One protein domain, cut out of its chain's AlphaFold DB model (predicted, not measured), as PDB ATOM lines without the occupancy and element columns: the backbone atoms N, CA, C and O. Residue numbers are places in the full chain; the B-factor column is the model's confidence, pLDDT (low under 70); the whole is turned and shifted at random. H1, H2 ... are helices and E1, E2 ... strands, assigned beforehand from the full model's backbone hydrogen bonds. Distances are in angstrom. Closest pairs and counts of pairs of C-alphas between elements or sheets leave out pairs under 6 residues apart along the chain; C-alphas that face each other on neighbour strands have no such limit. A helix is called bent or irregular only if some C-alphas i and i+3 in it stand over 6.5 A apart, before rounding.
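This is residues 41 to 169 of the 196 residues of the protein "Thioredoxin domain-containing protein" of Chloroflexi bacterium RBG_16_63_12 (UniProt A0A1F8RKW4). Look for a wall of two short two-stranded sheets side by side, E2 with E1 and E3 with E4, with H1, H2 and H4 over one face and little H3 over the other. The two sheets are only near each other, at E1 and E3; residues 128 to 142 loop outward, and the tail, residues 153 to 169, folds back past E4. The printed part has 129 residues in the order H1 E1 H2 E2 H3 E3 E4 H4; E1 and E2 are parallel, E3 and E4 antiparallel, and the class is mixed, helices and strands. It is compact, with a radius of gyration of the C-alphas of 14.2 A and spans of 39 by 35 by 28 A.

Find C-alpha 44 at (43.008, -15.072, -14.650); from there H1 runs 28.5 A to residue 63, with a kink of 53 degrees near residue 56. It is neither bent nor irregular, but only just: C-alphas 55 and 58 are 6.1 A apart. E1, residues 65 to 71, runs 20.2 A from C-alpha 65 at (36.783, -1.827, 4.988). Next come H2, residues 78 to 87, E2, residues 94 to 96, and H3, residues 101 to 105. E3 is residues 113 to 117 and E4 residues 123 to 127. H4, residues 143 to 152, runs 14.1 A and ends at (40.049, 5.921, 5.262).

E1, H2 and E2 form a strand-helix-strand unit, two parallel neighbour strands with a helix between, and its crossover is right-handed. Between E1 and E2, N 71 and O 95 are 2.8 A apart, within hydrogen-bond range. In the hairpin E3 and E4, N 116 and O 125 are 2.9 A apart, also within range. The closest C-alphas of H1 and E1 are those of Trp 60 and Arg 66, 7.0 A apart; those of H2 and E2 are Glu 78 and Arg 96, at 7.7 A. For E4 and H4 look at Tyr 125 and Ala 147, whose C-alphas, the closest, are 6.6 A apart. H1 and H4 are close but not clearly touching, with Lys 63 and Leu 152 closest at 7.6 A between C-alphas; they run the same way at a shallow tilt of 16 degrees. H3 touches no helix and is only just apart from E1, at 8.1 A. Every O i to N i+4 pair is within hydrogen-bond range in H2, H3 and H4, and 10 of 16 in H1.

The two C-alphas farthest apart are those of Asn 79 and Arg 155, 39.8 A. The printed part has no cut, and the link from E4 to H4, 15 residues, is long. Near the end, residues 167 to 168 make a short antiparallel pairing with residues 110 to 111. The mean pLDDT of the printed part is 95.4, and no printed residue is under 70.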
ATOM      1  N   ALA A  41      35.285 -16.970 -11.513       97.25
ATOM      2  CA  ALA A  41      35.951 -18.228 -11.216       97.25
ATOM      3  C   ALA A  41      36.925 -18.636 -12.325       97.25
ATOM      4  O   ALA A  41      37.972 -19.195 -12.030       97.25
ATOM      5  N   GLU A  42      36.683 -18.276 -13.580       95.00
ATOM      6  CA  GLU A  42      37.559 -18.675 -14.691       95.00
ATOM      7  C   GLU A  42      38.585 -17.593 -15.066       95.00
ATOM      8  O   GLU A  42      39.631 -17.872 -15.659       95.00
ATOM      9  N   CYS A  43      38.338 -16.336 -14.684       94.75
ATOM     10  CA  CYS A  43      39.159 -15.218 -15.121       94.75
ATOM     11  C   CYS A  43      40.549 -15.183 -14.438       94.75
ATOM     12  O   CYS A  43      40.650 -15.022 -13.212       94.75
ATOM     13  N   PRO A  44      41.659 -15.193 -15.207       94.44
ATOM     14  CA  PRO A  44      43.008 -15.072 -14.650       94.44
ATOM     15  C   PRO A  44      43.278 -13.695 -14.020       94.44
ATOM     16  O   PRO A  44      44.094 -13.588 -13.100       94.44
ATOM     17  N   TRP A  45      42.594 -12.641 -14.476       94.56
ATOM     18  CA  TRP A  45      42.701 -11.306 -13.883       94.56
ATOM     19  C   TRP A  45      42.016 -11.238 -12.516       94.56
ATOM     20  O   TRP A  45      42.581 -10.648 -11.593       94.56
ATOM     21  N   SER A  46      40.871 -11.908 -12.348       96.62
ATOM     22  CA  SER A  46      40.215 -12.061 -11.041       96.62
ATOM     23  C   SER A  46      41.102 -12.850 -10.083       96.62
ATOM     24  O   SER A  46      41.376 -12.381  -8.983       96.62
ATOM     25  N   ARG A  47      41.684 -13.972 -10.536       96.25
ATOM     26  CA  ARG A  47      42.652 -14.746  -9.736       96.25
ATOM     27  C   ARG A  47      43.833 -13.893  -9.273       96.25
ATOM     28  O   ARG A  47      44.276 -14.010  -8.133       96.25
ATOM     29  N   ARG A  48      44.360 -13.029 -10.143       94.19
ATOM     30  CA  ARG A  48      45.430 -12.087  -9.785       94.19
ATOM     31  C   ARG A  48      44.963 -11.078  -8.732       94.19
ATOM     32  O   ARG A  48      45.725 -10.792  -7.810       94.19
ATOM     33  N   ALA A  49      43.756 -10.534  -8.870       95.81
ATOM     34  CA  ALA A  49      43.193  -9.616  -7.887       95.81
ATOM     35  C   ALA A  49      43.027 -10.280  -6.513       95.81
ATOM     36  O   ALA A  49      43.408  -9.685  -5.504       95.81
ATOM     37  N   ASP A  50      42.560 -11.531  -6.478       96.88
ATOM     38  CA  ASP A  50      42.355 -12.299  -5.245       96.88
ATOM     39  C   ASP A  50      43.634 -12.406  -4.407       96.88
ATOM     40  O   ASP A  50      43.587 -12.218  -3.192       96.88
ATOM     41  N   VAL A  51      44.798 -12.605  -5.042       93.31
ATOM     42  CA  VAL A  51      46.102 -12.650  -4.345       93.31
ATOM     43  C   VAL A  51      46.335 -11.390  -3.505       93.31
ATOM     44  O   VAL A  51      46.822 -11.474  -2.376       93.31
ATOM     45  N   MET A  52      45.976 -10.220  -4.036       92.69
ATOM     46  CA  MET A  52      46.121  -8.946  -3.335       92.69
ATOM     47  C   MET A  52      45.027  -8.774  -2.274       92.69
ATOM     48  O   MET A  52      45.329  -8.504  -1.108       92.69
ATOM     49  N   LEU A  53      43.765  -8.974  -2.661       96.12
ATOM     50  CA  LEU A  53      42.606  -8.720  -1.804       96.12
ATOM     51  C   LEU A  53      42.598  -9.615  -0.562       96.12
ATOM     52  O   LEU A  53      42.341  -9.116   0.531       96.12
ATOM     53  N   VAL A  54      42.954 -10.898  -0.692       94.75
ATOM     54  CA  VAL A  54      43.041 -11.837   0.442       94.75
ATOM     55  C   VAL A  54      44.059 -11.364   1.475       94.75
ATOM     56  O   VAL A  54      43.801 -11.421   2.678       94.75
ATOM     57  N   TYR A  55      45.208 -10.854   1.027       91.69
ATOM     58  CA  TYR A  55      46.217 -10.322   1.939       91.69
ATOM     59  C   TYR A  55      45.748  -9.023   2.606       91.69
ATOM     60  O   TYR A  55      45.932  -8.831   3.812       91.69
ATOM     61  N   ARG A  56      45.112  -8.121   1.846       93.44
ATOM     62  CA  ARG A  56      44.670  -6.824   2.374       93.44
ATOM     63  C   ARG A  56      43.472  -6.909   3.290       93.44
ATOM     64  O   ARG A  56      43.464  -6.174   4.281       93.44
ATOM     65  N   GLN A  57      42.550  -7.836   3.045       90.88
ATOM     66  CA  GLN A  57      41.360  -8.060   3.865       90.88
ATOM     67  C   GLN A  57      41.703  -8.125   5.361       90.88
ATOM     68  O   GLN A  57      41.089  -7.417   6.154       90.88
ATOM     69  N   LEU A  58      42.766  -8.848   5.736       88.12
ATOM     70  CA  LEU A  58      43.212  -8.984   7.132       88.12
ATOM     71  C   LEU A  58      43.492  -7.642   7.828       88.12
ATOM     72  O   LEU A  58      43.299  -7.498   9.036       88.12
ATOM     73  N   THR A  59      43.991  -6.657   7.082       93.00
ATOM     74  CA  THR A  59      44.298  -5.317   7.605       93.00
ATOM     75  C   THR A  59      43.142  -4.338   7.436       93.00
ATOM     76  O   THR A  59      42.967  -3.442   8.259       93.00
ATOM     77  N   TRP A  60      42.362  -4.513   6.377       96.62
ATOM     78  CA  TRP A  60      41.275  -3.642   5.955       96.62
ATOM     79  C   TRP A  60      40.020  -3.818   6.797       96.62
ATOM     80  O   TRP A  60      39.437  -2.819   7.217       96.62
ATOM     81  N   GLU A  61      39.677  -5.050   7.170       94.69
ATOM     82  CA  GLU A  61      38.525  -5.312   8.037       94.69
ATOM     83  C   GLU A  61      38.634  -4.570   9.371       94.69
ATOM     84  O   GLU A  61      37.678  -3.931   9.807       94.69
ATOM     85  N   ARG A  62      39.831  -4.542   9.974       95.12
ATOM     86  CA  ARG A  62      40.090  -3.811  11.227       95.12
ATOM     87  C   ARG A  62      39.955  -2.291  11.097       95.12
ATOM     88  O   ARG A  62      39.840  -1.609  12.108       95.12
ATOM     89  N   LYS A  63      39.990  -1.756   9.875       97.31
ATOM     90  CA  LYS A  63      39.831  -0.323   9.573       97.31
ATOM     91  C   LYS A  63      38.414   0.027   9.092       97.31
ATOM     92  O   LYS A  63      38.164   1.172   8.714       97.31
ATOM     93  N   GLY A  64      37.490  -0.938   9.108       97.50
ATOM     94  CA  GLY A  64      36.122  -0.754   8.621       97.50
ATOM     95  C   GLY A  64      36.020  -0.772   7.096       97.50
ATOM     96  O   GLY A  64      35.212  -0.039   6.530       97.50
ATOM     97  N   VAL A  65      36.863  -1.565   6.429       98.50
ATOM     98  CA  VAL A  65      36.783  -1.827   4.988       98.50
ATOM     99  C   VAL A  65      36.314  -3.262   4.780       98.50
ATOM    100  O   VAL A  65      36.847  -4.193   5.387       98.50
ATOM    101  N   ARG A  66      35.325  -3.452   3.915       98.00
ATOM    102  CA  ARG A  66      34.744  -4.751   3.578       98.00
ATOM    103  C   ARG A  66      34.837  -4.989   2.076       98.00
ATOM    104  O   ARG A  66      34.847  -4.040   1.299       98.00
ATOM    105  N   ILE A  67      34.912  -6.250   1.672       98.56
ATOM    106  CA  ILE A  67      35.013  -6.660   0.268       98.56
ATOM    107  C   ILE A  67      33.867  -7.625  -0.010       98.56
ATOM    108  O   ILE A  67      33.532  -8.429   0.856       98.56
ATOM    109  N   VAL A  68      33.274  -7.544  -1.194       98.62
ATOM    110  CA  VAL A  68      32.297  -8.507  -1.694       98.62
ATOM    111  C   VAL A  68      32.553  -8.761  -3.176       98.62
ATOM    112  O   VAL A  68      32.773  -7.825  -3.945       98.62
ATOM    113  N   GLY A  69      32.581 -10.034  -3.564       98.62
ATOM    114  CA  GLY A  69      32.669 -10.443  -4.962       98.62
ATOM    115  C   GLY A  69      31.282 -10.708  -5.539       98.62
ATOM    116  O   GLY A  69      30.439 -11.268  -4.845       98.62
ATOM    117  N   VAL A  70      31.044 -10.343  -6.794       98.81
ATOM    118  CA  VAL A  70      29.789 -10.610  -7.509       98.81
ATOM    119  C   VAL A  70      30.109 -11.442  -8.744       98.81
ATOM    120  O   VAL A  70      30.769 -10.951  -9.656       98.81
ATOM    121  N   ALA A  71      29.702 -12.709  -8.743       98.56
ATOM    122  CA  ALA A  71      29.888 -13.630  -9.856       98.56
ATOM    123  C   ALA A  71      28.681 -13.547 -10.796       98.56
ATOM    124  O   ALA A  71      27.610 -14.076 -10.488       98.56
ATOM    125  N   SER A  72      28.879 -12.864 -11.924       98.06
ATOM    126  CA  SER A  72      27.833 -12.560 -12.912       98.06
ATOM    127  C   SER A  72      28.026 -13.290 -14.243       98.06
ATOM    128  O   SER A  72      27.394 -12.919 -15.221       98.06
ATOM    129  N   ASN A  73      28.922 -14.273 -14.340       96.25
ATOM    130  CA  ASN A  73      29.097 -15.062 -15.563       96.25
ATOM    131  C   ASN A  73      28.014 -16.154 -15.657       96.25
ATOM    132  O   ASN A  73      27.853 -16.929 -14.714       96.25
ATOM    133  N   VAL A  74      27.307 -16.271 -16.794       93.62
ATOM    134  CA  VAL A  74      26.293 -17.338 -16.993       93.62
ATOM    135  C   VAL A  74      26.888 -18.740 -17.008       93.62
ATOM    136  O   VAL A  74      26.201 -19.712 -16.700       93.62
ATOM    137  N   ASN A  75      28.153 -18.855 -17.406       92.75
ATOM    138  CA  ASN A  75      28.835 -20.125 -17.605       92.75
ATOM    139  C   ASN A  75      29.550 -20.631 -16.342       92.75
ATOM    140  O   ASN A  75      30.216 -21.653 -16.418       92.75
ATOM    141  N   GLU A  76      29.401 -19.957 -15.194       93.62
ATOM    142  CA  GLU A  76      30.053 -20.334 -13.934       93.62
ATOM    143  C   GLU A  76      29.026 -20.904 -12.930       93.62
ATOM    144  O   GLU A  76      28.325 -20.152 -12.237       93.62
ATOM    145  N   PRO A  77      28.891 -22.239 -12.816       94.88
ATOM    146  CA  PRO A  77      27.992 -22.845 -11.841       94.88
ATOM    147  C   PRO A  77      28.511 -22.665 -10.403       94.88
ATOM    148  O   PRO A  77      29.701 -22.483 -10.146       94.88
ATOM    149  N   GLU A  78      27.610 -22.739  -9.415       95.94
ATOM    150  CA  GLU A  78      27.946 -22.438  -8.010       95.94
ATOM    151  C   GLU A  78      29.065 -23.302  -7.435       95.94
ATOM    152  O   GLU A  78      29.898 -22.800  -6.684       95.94
ATOM    153  N   ASN A  79      29.091 -24.590  -7.777       96.69
ATOM    154  CA  ASN A  79      30.115 -25.513  -7.300       96.69
ATOM    155  C   ASN A  79      31.513 -25.107  -7.784       96.69
ATOM    156  O   ASN A  79      32.477 -25.256  -7.037       96.69
ATOM    157  N   GLU A  80      31.622 -24.564  -8.997       96.81
ATOM    158  CA  GLU A  80      32.884 -24.057  -9.530       96.81
ATOM    159  C   GLU A  80      33.292 -22.752  -8.848       96.81
ATOM    160  O   GLU A  80      34.423 -22.636  -8.372       96.81
ATOM    161  N   ILE A  81      32.355 -21.809  -8.708       98.06
ATOM    162  CA  ILE A  81      32.583 -20.563  -7.968       98.06
ATOM    163  C   ILE A  81      33.077 -20.871  -6.549       98.06
ATOM    164  O   ILE A  81      34.069 -20.301  -6.089       98.06
ATOM    165  N   GLN A  82      32.410 -21.796  -5.855       97.75
ATOM    166  CA  GLN A  82      32.771 -22.207  -4.504       97.75
ATOM    167  C   GLN A  82      34.164 -22.845  -4.461       97.75
ATOM    168  O   GLN A  82      34.973 -22.488  -3.601       97.75
ATOM    169  N   PHE A  83      34.450 -23.763  -5.385       97.81
ATOM    170  CA  PHE A  83      35.737 -24.445  -5.479       97.81
ATOM    171  C   PHE A  83      36.886 -23.461  -5.724       97.81
ATOM    172  O   PHE A  83      37.885 -23.475  -5.001       97.81
ATOM    173  N   GLU A  84      36.739 -22.548  -6.685       98.00
ATOM    174  CA  GLU A  84      37.770 -21.558  -6.998       98.00
ATOM    175  C   GLU A  84      37.952 -20.534  -5.874       98.00
ATOM    176  O   GLU A  84      39.093 -20.219  -5.524       98.00
ATOM    177  N   ALA A  85      36.872 -20.065  -5.242       97.69
ATOM    178  CA  ALA A  85      36.966 -19.185  -4.078       97.69
ATOM    179  C   ALA A  85      37.746 -19.853  -2.928       97.69
ATOM    180  O   ALA A  85      38.630 -19.232  -2.327       97.69
ATOM    181  N   GLN A  86      37.489 -21.138  -2.656       97.19
ATOM    182  CA  GLN A  86      38.220 -21.911  -1.648       97.19
ATOM    183  C   GLN A  86      39.695 -22.103  -2.022       97.19
ATOM    184  O   GLN A  86      40.573 -21.817  -1.201       97.19
ATOM    185  N   ASN A  87      39.987 -22.511  -3.260       97.31
ATOM    186  CA  ASN A  87      41.353 -22.728  -3.749       97.31
ATOM    187  C   ASN A  87      42.199 -21.455  -3.705       97.31
ATOM    188  O   ASN A  87      43.373 -21.483  -3.328       97.31
ATOM    189  N   ARG A  88      41.592 -20.316  -4.045       96.75
ATOM    190  CA  ARG A  88      42.229 -18.991  -4.000       96.75
ATOM    191  C   ARG A  88      42.258 -18.391  -2.599       96.75
ATOM    192  O   ARG A  88      42.813 -17.310  -2.413       96.75
ATOM    193  N   LYS A  89      41.711 -19.099  -1.604       96.88
ATOM    194  CA  LYS A  89      41.626 -18.683  -0.198       96.88
ATOM    195  C   LYS A  89      40.874 -17.363  -0.016       96.88
ATOM    196  O   LYS A  89      41.161 -16.635   0.934       96.88
ATOM    197  N   VAL A  90      39.911 -17.076  -0.888       96.81
ATOM    198  CA  VAL A  90      39.014 -15.927  -0.759       96.81
ATOM    199  C   VAL A  90      38.254 -16.044   0.563       96.81
ATOM    200  O   VAL A  90      37.687 -17.091   0.878       96.81
ATOM    201  N   LYS A  91      38.306 -14.985   1.379       91.56
ATOM    202  CA  LYS A  91      37.648 -14.929   2.698       91.56
ATOM    203  C   LYS A  91      36.473 -13.963   2.741       91.56
ATOM    204  O   LYS A  91      35.754 -13.941   3.734       91.56
ATOM    205  N   PHE A  92      36.295 -13.143   1.713       96.19
ATOM    206  CA  PHE A  92      35.128 -12.288   1.562       96.19
ATOM    207  C   PHE A  92      33.975 -13.050   0.885       96.19
ATOM    208  O   PHE A  92      34.233 -14.011   0.158       96.19
ATOM    209  N   PRO A  93      32.711 -12.656   1.118       97.69
ATOM    210  CA  PRO A  93      31.570 -13.286   0.463       97.69
ATOM    211  C   PRO A  93      31.650 -13.138  -1.059       97.69
ATOM    212  O   PRO A  93      31.973 -12.062  -1.570       97.69
ATOM    213  N   ILE A  94      31.312 -14.218  -1.764       98.56
ATOM    214  CA  ILE A  94      31.037 -14.217  -3.202       98.56
ATOM    215  C   ILE A  94      29.535 -14.401  -3.388       98.56
ATOM    216  O   ILE A  94      28.938 -15.315  -2.816       98.56
ATOM    217  N   LEU A  95      28.928 -13.509  -4.158       98.62
ATOM    218  CA  LEU A  95      27.503 -13.489  -4.455       98.62
ATOM    219  C   LEU A  95      27.253 -14.060  -5.840       98.62
ATOM    220  O   LEU A  95      28.084 -13.882  -6.730       98.62
ATOM    221  N   ARG A  96      26.099 -14.696  -6.036       97.94
ATOM    222  CA  ARG A  96      25.673 -15.152  -7.364       97.94
ATOM    223  C   ARG A  96      24.711 -14.153  -7.983       97.94
ATOM    224  O   ARG A  96      23.687 -13.846  -7.378       97.94
ATOM    225  N   ASP A  97      25.025 -13.728  -9.197       98.12
ATOM    226  CA  ASP A  97      24.234 -12.822 -10.033       98.12
ATOM    227  C   ASP A  97      23.930 -13.503 -11.387       98.12
ATOM    228  O   ASP A  97      24.431 -13.080 -12.428       98.12
ATOM    229  N   PRO A  98      23.194 -14.635 -11.385       92.25
ATOM    230  CA  PRO A  98      23.041 -15.490 -12.567       92.25
ATOM    231  C   PRO A  98      22.205 -14.855 -13.686       92.25
ATOM    232  O   PRO A  98      22.241 -15.343 -14.809       92.25
ATOM    233  N   ASP A  99      21.433 -13.812 -13.373       93.44
ATOM    234  CA  ASP A  99      20.619 -13.047 -14.319       93.44
ATOM    235  C   ASP A  99      21.268 -11.713 -14.721       93.44
ATOM    236  O   ASP A  99      20.661 -10.937 -15.455       93.44
ATOM    237  N   HIS A 100      22.492 -11.450 -14.249       95.69
ATOM    238  CA  HIS A 100      23.249 -10.213 -14.467       95.69
ATOM    239  C   HIS A 100      22.586  -8.942 -13.951       95.69
ATOM    240  O   HIS A 100      23.027  -7.844 -14.302       95.69
ATOM    241  N   SER A 101      21.540  -9.060 -13.135       96.62
ATOM    242  CA  SER A 101      20.764  -7.913 -12.679       96.62
ATOM    243  C   SER A 101      21.643  -6.874 -11.980       96.62
ATOM    244  O   SER A 101      21.486  -5.673 -12.213       96.62
ATOM    245  N   VAL A 102      22.620  -7.313 -11.181       98.00
ATOM    246  CA  VAL A 102      23.553  -6.407 -10.496       98.00
ATOM    247  C   VAL A 102      24.666  -5.928 -11.424       98.00
ATOM    248  O   VAL A 102      25.029  -4.751 -11.366       98.00
ATOM    249  N   ALA A 103      25.183  -6.780 -12.313       97.50
ATOM    250  CA  ALA A 103      26.141  -6.348 -13.332       97.50
ATOM    251  C   ALA A 103      25.570  -5.257 -14.248       97.50
ATOM    252  O   ALA A 103      26.261  -4.281 -14.532       97.50
ATOM    253  N   ASP A 104      24.304  -5.362 -14.647       96.31
ATOM    254  CA  ASP A 104      23.612  -4.343 -15.438       96.31
ATOM    255  C   ASP A 104      23.341  -3.077 -14.642       96.31
ATOM    256  O   ASP A 104      23.588  -1.971 -15.129       96.31
ATOM    257  N   LEU A 105      22.913  -3.226 -13.389       96.31
ATOM    258  CA  LEU A 105      22.674  -2.099 -12.493       96.31
ATOM    259  C   LEU A 105      23.928  -1.236 -12.282       96.31
ATOM    260  O   LEU A 105      23.826  -0.017 -12.140       96.31
ATOM    261  N   TYR A 106      25.105  -1.864 -12.276       96.81
ATOM    262  CA  TYR A 106      26.400  -1.199 -12.124       96.81
ATOM    263  C   TYR A 106      27.108  -0.906 -13.451       96.81
ATOM    264  O   TYR A 106      28.201  -0.341 -13.440       96.81
ATOM    265  N   ASN A 107      26.509  -1.277 -14.586       95.31
ATOM    266  CA  ASN A 107      27.139  -1.229 -15.907       95.31
ATOM    267  C   ASN A 107      28.553  -1.850 -15.892       95.31
ATOM    268  O   ASN A 107      29.529  -1.273 -16.386       95.31
ATOM    269  N   ALA A 108      28.676  -3.005 -15.242       96.56
ATOM    270  CA  ALA A 108      29.907  -3.760 -15.155       96.56
ATOM    271  C   ALA A 108      30.106  -4.605 -16.416       96.56
ATOM    272  O   ALA A 108      29.222  -5.355 -16.833       96.56
ATOM    273  N   GLU A 109      31.295  -4.482 -17.006       94.69
ATOM    274  CA  GLU A 109      31.613  -5.096 -18.300       94.69
ATOM    275  C   GLU A 109      32.727  -6.146 -18.210       94.69
ATOM    276  O   GLU A 109      32.767  -7.063 -19.028       94.69
ATOM    277  N   THR A 110      33.622  -6.049 -17.219       96.81
ATOM    278  CA  THR A 110      34.798  -6.920 -17.096       96.81
ATOM    279  C   THR A 110      34.908  -7.583 -15.728       96.81
ATOM    280  O   THR A 110      34.353  -7.113 -14.739       96.81
ATOM    281  N   THR A 111      35.701  -8.647 -15.660       97.06
ATOM    282  CA  THR A 111      36.159  -9.279 -14.425       97.06
ATOM    283  C   THR A 111      37.695  -9.224 -14.358       97.06
ATOM    284  O   THR A 111      38.369  -9.684 -15.287       97.06
ATOM    285  N   PRO A 112      38.287  -8.624 -13.309       97.81
ATOM    286  CA  PRO A 112      37.624  -7.888 -12.243       97.81
ATOM    287  C   PRO A 112      37.135  -6.501 -12.702       97.81
ATOM    288  O   PRO A 112      37.714  -5.892 -13.604       97.81
ATOM    289  N   HIS A 113      36.113  -5.963 -12.040       98.19
ATOM    290  CA  HIS A 113      35.730  -4.549 -12.140       98.19
ATOM    291  C   HIS A 113      35.317  -4.055 -10.755       98.19
ATOM    292  O   HIS A 113      34.441  -4.632 -10.112       98.19
ATOM    293  N   PHE A 114      35.989  -3.011 -10.276       98.56
ATOM    294  CA  PHE A 114      35.863  -2.533  -8.907       98.56
ATOM    295  C   PHE A 114      34.975  -1.308  -8.814       98.56
ATOM    296  O   PHE A 114      35.157  -0.357  -9.566       98.56
ATOM    297  N   PHE A 115      34.117  -1.299  -7.801       98.69
ATOM    298  CA  PHE A 115      33.385  -0.136  -7.323       98.69
ATOM    299  C   PHE A 115      33.653   0.007  -5.828       98.69
ATOM    300  O   PHE A 115      33.436  -0.936  -5.067       98.69
ATOM    301  N   ILE A 116      34.148   1.165  -5.391       98.75
ATOM    302  CA  ILE A 116      34.415   1.417  -3.969       98.75
ATOM    303  C   ILE A 116      33.427   2.450  -3.462       98.75
ATOM    304  O   ILE A 116      33.365   3.584  -3.946       98.75
ATOM    305  N   VAL A 117      32.662   2.014  -2.475       98.81
ATOM    306  CA  VAL A 117      31.593   2.747  -1.823       98.81
ATOM    307  C   VAL A 117      32.112   3.265  -0.485       98.81
ATOM    308  O   VAL A 117      32.720   2.518   0.282       98.81
ATOM    309  N   ASP A 118      31.914   4.549  -0.202       98.69
ATOM    310  CA  ASP A 118      32.281   5.137   1.085       98.69
ATOM    311  C   ASP A 118      31.310   4.751   2.213       98.69
ATOM    312  O   ASP A 118      30.285   4.101   2.001       98.69
ATOM    313  N   ARG A 119      31.620   5.193   3.438       98.50
ATOM    314  CA  ARG A 119      30.812   4.896   4.634       98.50
ATOM    315  C   ARG A 119      29.378   5.419   4.544       98.50
ATOM    316  O   ARG A 119      28.508   4.917   5.254       98.50
ATOM    317  N   GLN A 120      29.130   6.415   3.697       98.00
ATOM    318  CA  GLN A 120      27.815   7.001   3.463       98.00
ATOM    319  C   GLN A 120      27.017   6.222   2.407       98.00
ATOM    320  O   GLN A 120      25.842   6.514   2.200       98.00
ATOM    321  N   GLY A 121      27.614   5.217   1.761       98.06
ATOM    322  CA  GLY A 121      26.970   4.458   0.696       98.06
ATOM    323  C   GLY A 121      27.133   5.097  -0.682       98.06
ATOM    324  O   GLY A 121      26.328   4.822  -1.563       98.06
ATOM    325  N   THR A 122      28.131   5.962  -0.885       98.50
ATOM    326  CA  THR A 122      28.356   6.674  -2.153       98.50
ATOM    327  C   THR A 122      29.509   6.064  -2.940       98.50
ATOM    328  O   THR A 122      30.568   5.815  -2.372       98.50
ATOM    329  N   ILE A 123      29.357   5.879  -4.252       98.56
ATOM    330  CA  ILE A 123      30.444   5.403  -5.118       98.56
ATOM    331  C   ILE A 123      31.503   6.504  -5.252       98.56
ATOM    332  O   ILE A 123      31.219   7.602  -5.739       98.56
ATOM    333  N   ARG A 124      32.736   6.208  -4.833       98.50
ATOM    334  CA  ARG A 124      33.889   7.127  -4.883       98.50
ATOM    335  C   ARG A 124      35.010   6.665  -5.796       98.50
ATOM    336  O   ARG A 124      35.872   7.467  -6.137       98.50
ATOM    337  N   TYR A 125      34.996   5.395  -6.182       98.62
ATOM    338  CA  TYR A 125      35.908   4.853  -7.173       98.62
ATOM    339  C   TYR A 125      35.194   3.833  -8.050       98.62
ATOM    340  O   TYR A 125      34.386   3.054  -7.543       98.62
ATOM    341  N   MET A 126      35.529   3.819  -9.336       98.06
ATOM    342  CA  MET A 126      35.118   2.793 -10.290       98.06
ATOM    343  C   MET A 126      36.251   2.510 -11.283       98.06
ATOM    344  O   MET A 126      36.880   3.445 -11.786       98.06
ATOM    345  N   GLY A 127      36.525   1.238 -11.567       97.38
ATOM    346  CA  GLY A 127      37.489   0.860 -12.601       97.38
ATOM    347  C   GLY A 127      38.374  -0.334 -12.258       97.38
ATOM    348  O   GLY A 127      37.940  -1.320 -11.660       97.38
ATOM    349  N   ALA A 128      39.633  -0.258 -12.684       97.19
ATOM    350  CA  ALA A 128      40.606  -1.338 -12.580       97.19
ATOM    351  C   ALA A 128      41.156  -1.544 -11.160       97.19
ATOM    352  O   ALA A 128      41.019  -0.707 -10.270       97.19
ATOM    353  N   LEU A 129      41.859  -2.660 -10.969       96.94
ATOM    354  CA  LEU A 129      42.653  -2.906  -9.766       96.94
ATOM    355  C   LEU A 129      43.842  -1.936  -9.652       96.94
ATOM    356  O   LEU A 129      44.132  -1.399  -8.581       96.94
ATOM    357  N   ASP A 130      44.561  -1.773 -10.761       96.19
ATOM    358  CA  ASP A 130      45.894  -1.185 -10.841       96.19
ATOM    359  C   ASP A 130      46.227  -0.746 -12.281       96.19
ATOM    360  O   ASP A 130      45.386  -0.838 -13.168       96.19
ATOM    361  N   ASP A 131      47.435  -0.229 -12.516       94.19
ATOM    362  CA  ASP A 131      47.880   0.296 -13.815       94.19
ATOM    363  C   ASP A 131      48.585  -0.740 -14.719       94.19
ATOM    364  O   ASP A 131      49.404  -0.376 -15.577       94.19
ATOM    365  N   SER A 132      48.332  -2.036 -14.511       89.50
ATOM    366  CA  SER A 132      48.931  -3.086 -15.339       89.50
ATOM    367  C   SER A 132      48.304  -3.159 -16.720       89.50
ATOM    368  O   SER A 132      47.133  -2.865 -16.938       89.50
ATOM    369  N   THR A 133      49.104  -3.634 -17.666       78.69
ATOM    370  CA  THR A 133      48.677  -3.898 -19.039       78.69
ATOM    371  C   THR A 133      49.276  -5.215 -19.517       78.69
ATOM    372  O   THR A 133      50.147  -5.795 -18.861       78.69
ATOM    373  N   HIS A 134      48.874  -5.677 -20.702       70.44
ATOM    374  CA  HIS A 134      49.482  -6.845 -21.347       70.44
ATOM    375  C   HIS A 134      51.015  -6.738 -21.464       70.44
ATOM    376  O   HIS A 134      51.715  -7.740 -21.320       70.44
ATOM    377  N   GLN A 135      51.540  -5.523 -21.663       72.44
ATOM    378  CA  GLN A 135      52.977  -5.250 -21.793       72.44
ATOM    379  C   GLN A 135      53.658  -4.987 -20.439       72.44
ATOM    380  O   GLN A 135      54.862  -5.190 -20.294       72.44
ATOM    381  N   LYS A 136      52.896  -4.564 -19.426       76.19
ATOM    382  CA  LYS A 136      53.401  -4.200 -18.100       76.19
ATOM    383  C   LYS A 136      52.694  -5.016 -17.023       76.19
ATOM    384  O   LYS A 136      51.687  -4.601 -16.461       76.19
ATOM    385  N   ARG A 137      53.266  -6.179 -16.704       73.50
ATOM    386  CA  ARG A 137      52.692  -7.112 -15.715       73.50
ATOM    387  C   ARG A 137      52.914  -6.698 -14.257       73.50
ATOM    388  O   ARG A 137      52.190  -7.162 -13.376       73.50
ATOM    389  N   ARG A 138      53.919  -5.852 -13.991       86.12
ATOM    390  CA  ARG A 138      54.181  -5.281 -12.662       86.12
ATOM    391  C   ARG A 138      53.549  -3.886 -12.572       86.12
ATOM    392  O   ARG A 138      54.056  -2.980 -13.245       86.12
ATOM    393  N   PRO A 139      52.486  -3.700 -11.776       89.81
ATOM    394  CA  PRO A 139      51.897  -2.383 -11.591       89.81
ATOM    395  C   PRO A 139      52.874  -1.452 -10.869       89.81
ATOM    396  O   PRO A 139      53.654  -1.887 -10.021       89.81
ATOM    397  N   LYS A 140      52.827  -0.164 -11.211       91.88
ATOM    398  CA  LYS A 140      53.439   0.917 -10.421       91.88
ATOM    399  C   LYS A 140      52.439   1.489  -9.417       91.88
ATOM    400  O   LYS A 140      52.855   1.986  -8.377       91.88
ATOM    401  N   VAL A 141      51.148   1.422  -9.738       94.62
ATOM    402  CA  VAL A 141      50.066   2.000  -8.941       94.62
ATOM    403  C   VAL A 141      48.985   0.954  -8.734       94.62
ATOM    404  O   VAL A 141      48.494   0.393  -9.705       94.62
ATOM    405  N   ILE A 142      48.597   0.722  -7.479       96.69
ATOM    406  CA  ILE A 142      47.406  -0.060  -7.132       96.69
ATOM    407  C   ILE A 142      46.286   0.931  -6.811       96.69
ATOM    408  O   ILE A 142      46.269   1.527  -5.733       96.69
ATOM    409  N   TYR A 143      45.368   1.138  -7.753       98.06
ATOM    410  CA  TYR A 143      44.308   2.137  -7.617       98.06
ATOM    411  C   TYR A 143      43.358   1.811  -6.466       98.06
ATOM    412  O   TYR A 143      42.997   2.703  -5.705       98.06
ATOM    413  N   VAL A 144      43.021   0.531  -6.274       98.06
ATOM    414  CA  VAL A 144      42.161   0.101  -5.157       98.06
ATOM    415  C   VAL A 144      42.796   0.439  -3.804       98.06
ATOM    416  O   VAL A 144      42.109   0.936  -2.918       98.06
ATOM    417  N   ASP A 145      44.112   0.256  -3.647       97.75
ATOM    418  CA  ASP A 145      44.821   0.634  -2.418       97.75
ATOM    419  C   ASP A 145      44.774   2.143  -2.175       97.75
ATOM    420  O   ASP A 145      44.508   2.582  -1.054       97.75
ATOM    421  N   GLN A 146      45.036   2.936  -3.218       98.06
ATOM    422  CA  GLN A 146      45.006   4.395  -3.129       98.06
ATOM    423  C   GLN A 146      43.607   4.902  -2.787       98.06
ATOM    424  O   GLN A 146      43.467   5.745  -1.903       98.06
ATOM    425  N   ALA A 147      42.578   4.354  -3.432       98.50
ATOM    426  CA  ALA A 147      41.195   4.716  -3.183       98.50
ATOM    427  C   ALA A 147      40.758   4.339  -1.762       98.50
ATOM    428  O   ALA A 147      40.230   5.188  -1.045       98.50
ATOM    429  N   VAL A 148      41.046   3.115  -1.302       98.44
ATOM    430  CA  VAL A 148      40.760   2.707   0.082       98.44
ATOM    431  C   VAL A 148      41.498   3.599   1.080       98.44
ATOM    432  O   VAL A 148      40.888   4.066   2.038       98.44
ATOM    433  N   SER A 149      42.789   3.872   0.862       98.25
ATOM    434  CA  SER A 149      43.559   4.752   1.747       98.25
ATOM    435  C   SER A 149      42.983   6.166   1.783       98.25
ATOM    436  O   SER A 149      42.838   6.725   2.863       98.25
ATOM    437  N   ALA A 150      42.616   6.732   0.630       98.56
ATOM    438  CA  ALA A 150      42.003   8.052   0.558       98.56
ATOM    439  C   ALA A 150      40.705   8.100   1.374       98.56
ATOM    440  O   ALA A 150      40.557   8.981   2.218       98.56
ATOM    441  N   LEU A 151      39.813   7.120   1.206       98.50
ATOM    442  CA  LEU A 151      38.540   7.080   1.931       98.50
ATOM    443  C   LEU A 151      38.715   6.869   3.437       98.50
ATOM    444  O   LEU A 151      37.975   7.452   4.227       98.50
ATOM    445  N   LEU A 152      39.705   6.075   3.848       98.00
ATOM    446  CA  LEU A 152      40.049   5.921   5.262       98.00
ATOM    447  C   LEU A 152      40.564   7.227   5.883       98.00
ATOM    448  O   LEU A 152      40.278   7.484   7.052       98.00
ATOM    449  N   ASP A 153      41.237   8.061   5.092       97.94
ATOM    450  CA  ASP A 153      41.719   9.390   5.483       97.94
ATOM    451  C   ASP A 153      40.665  10.500   5.284       97.94
ATOM    452  O   ASP A 153      40.982  11.682   5.411       97.94
ATOM    453  N   ASN A 154      39.415  10.148   4.957       96.62
ATOM    454  CA  ASN A 154      38.334  11.084   4.616       96.62
ATOM    455  C   ASN A 154      38.672  12.021   3.436       96.62
ATOM    456  O   ASN A 154      38.242  13.174   3.392       96.62
ATOM    457  N   ARG A 155      39.441  11.522   2.467       98.12
ATOM    458  CA  ARG A 155      39.761  12.179   1.195       98.12
ATOM    459  C   ARG A 155      39.070  11.466   0.038       98.12
ATOM    460  O   ARG A 155      38.706  10.296   0.133       98.12
ATOM    461  N   LEU A 156      38.916  12.171  -1.080       97.81
ATOM    462  CA  LEU A 156      38.422  11.573  -2.317       97.81
ATOM    463  C   LEU A 156      39.567  10.860  -3.062       97.81
ATOM    464  O   LEU A 156      40.681  11.391  -3.084       97.81
ATOM    465  N   PRO A 157      39.320   9.676  -3.653       97.94
ATOM    466  CA  PRO A 157      40.285   9.007  -4.519       97.94
ATOM    467  C   PRO A 157      40.675   9.864  -5.727       97.94
ATOM    468  O   PRO A 157      39.822  10.511  -6.335       97.94
ATOM    469  N   ASP A 158      41.951   9.810  -6.106       96.19
ATOM    470  CA  ASP A 158      42.475  10.387  -7.344       96.19
ATOM    471  C   ASP A 158      43.499   9.409  -7.956       96.19
ATOM    472  O   ASP A 158      44.532   9.155  -7.326       96.19
ATOM    473  N   PRO A 159      43.220   8.802  -9.124       96.75
ATOM    474  CA  PRO A 159      42.005   8.969  -9.924       96.75
ATOM    475  C   PRO A 159      40.772   8.307  -9.286       96.75
ATOM    476  O   PRO A 159      40.855   7.233  -8.692       96.75
ATOM    477  N   ALA A 160      39.597   8.918  -9.470       97.38
ATOM    478  CA  ALA A 160      38.309   8.349  -9.053       97.38
ATOM    479  C   ALA A 160      37.694   7.399 -10.101       97.38
ATOM    480  O   ALA A 160      36.826   6.590  -9.785       97.38
ATOM    481  N   ILE A 161      38.128   7.499 -11.360       97.25
ATOM    482  CA  ILE A 161      37.688   6.629 -12.455       97.25
ATOM    483  C   ILE A 161      38.917   6.162 -13.215       97.25
ATOM    484  O   ILE A 161      39.739   6.983 -13.625       97.25
ATOM    485  N   THR A 162      39.014   4.860 -13.459       96.44
ATOM    486  CA  THR A 162      40.022   4.288 -14.355       96.44
ATOM    487  C   THR A 162      39.369   3.336 -15.356       96.44
ATOM    488  O   THR A 162      38.312   2.776 -15.065       96.44
ATOM    489  N   PRO A 163      39.950   3.138 -16.553       94.44
ATOM    490  CA  PRO A 163      39.466   2.116 -17.471       94.44
ATOM    491  C   PRO A 163      39.624   0.732 -16.836       94.44
ATOM    492  O   PRO A 163      40.746   0.324 -16.528       94.44
ATOM    493  N   ALA A 164      38.516   0.021 -16.636       93.31
ATOM    494  CA  ALA A 164      38.559  -1.372 -16.220       93.31
ATOM    495  C   ALA A 164      39.155  -2.242 -17.339       93.31
ATOM    496  O   ALA A 164      39.028  -1.936 -18.526       93.31
ATOM    497  N   TYR A 165      39.829  -3.321 -16.957       93.25
ATOM    498  CA  TYR A 165      40.347  -4.318 -17.885       93.25
ATOM    499  C   TYR A 165      40.220  -5.701 -17.258       93.25
ATOM    500  O   TYR A 165      40.297  -5.859 -16.038       93.25
ATOM    501  N   GLY A 166      40.066  -6.714 -18.103       93.00
ATOM    502  CA  GLY A 166      39.855  -8.078 -17.651       93.00
ATOM    503  C   GLY A 166      39.225  -8.936 -18.735       93.00
ATOM    504  O   GLY A 166      39.214  -8.555 -19.906       93.00
ATOM    505  N   CYS A 167      38.695 -10.088 -18.339       94.62
ATOM    506  CA  CYS A 167      37.809 -10.856 -19.210       94.62
ATOM    507  C   CYS A 167      36.436 -10.182 -19.229       94.62
ATOM    508  O   CYS A 167      35.992  -9.706 -18.185       94.62
ATOM    509  N   SER A 168      35.758 -10.145 -20.372       96.31
ATOM    510  CA  SER A 168      34.373  -9.671 -20.422       96.31
ATOM    511  C   SER A 168      33.475 -10.544 -19.541       96.31
ATOM    512  O   SER A 168      33.697 -11.752 -19.454       96.31
ATOM    513  N   ILE A 169      32.470  -9.945 -18.902       95.75
ATOM    514  CA  ILE A 169      31.426 -10.717 -18.220       95.75
ATOM    515  C   ILE A 169      30.647 -11.503 -19.281       95.75
ATOM    516  O   ILE A 169      30.147 -10.927 -20.249       95.75
TER     517      ILE A 169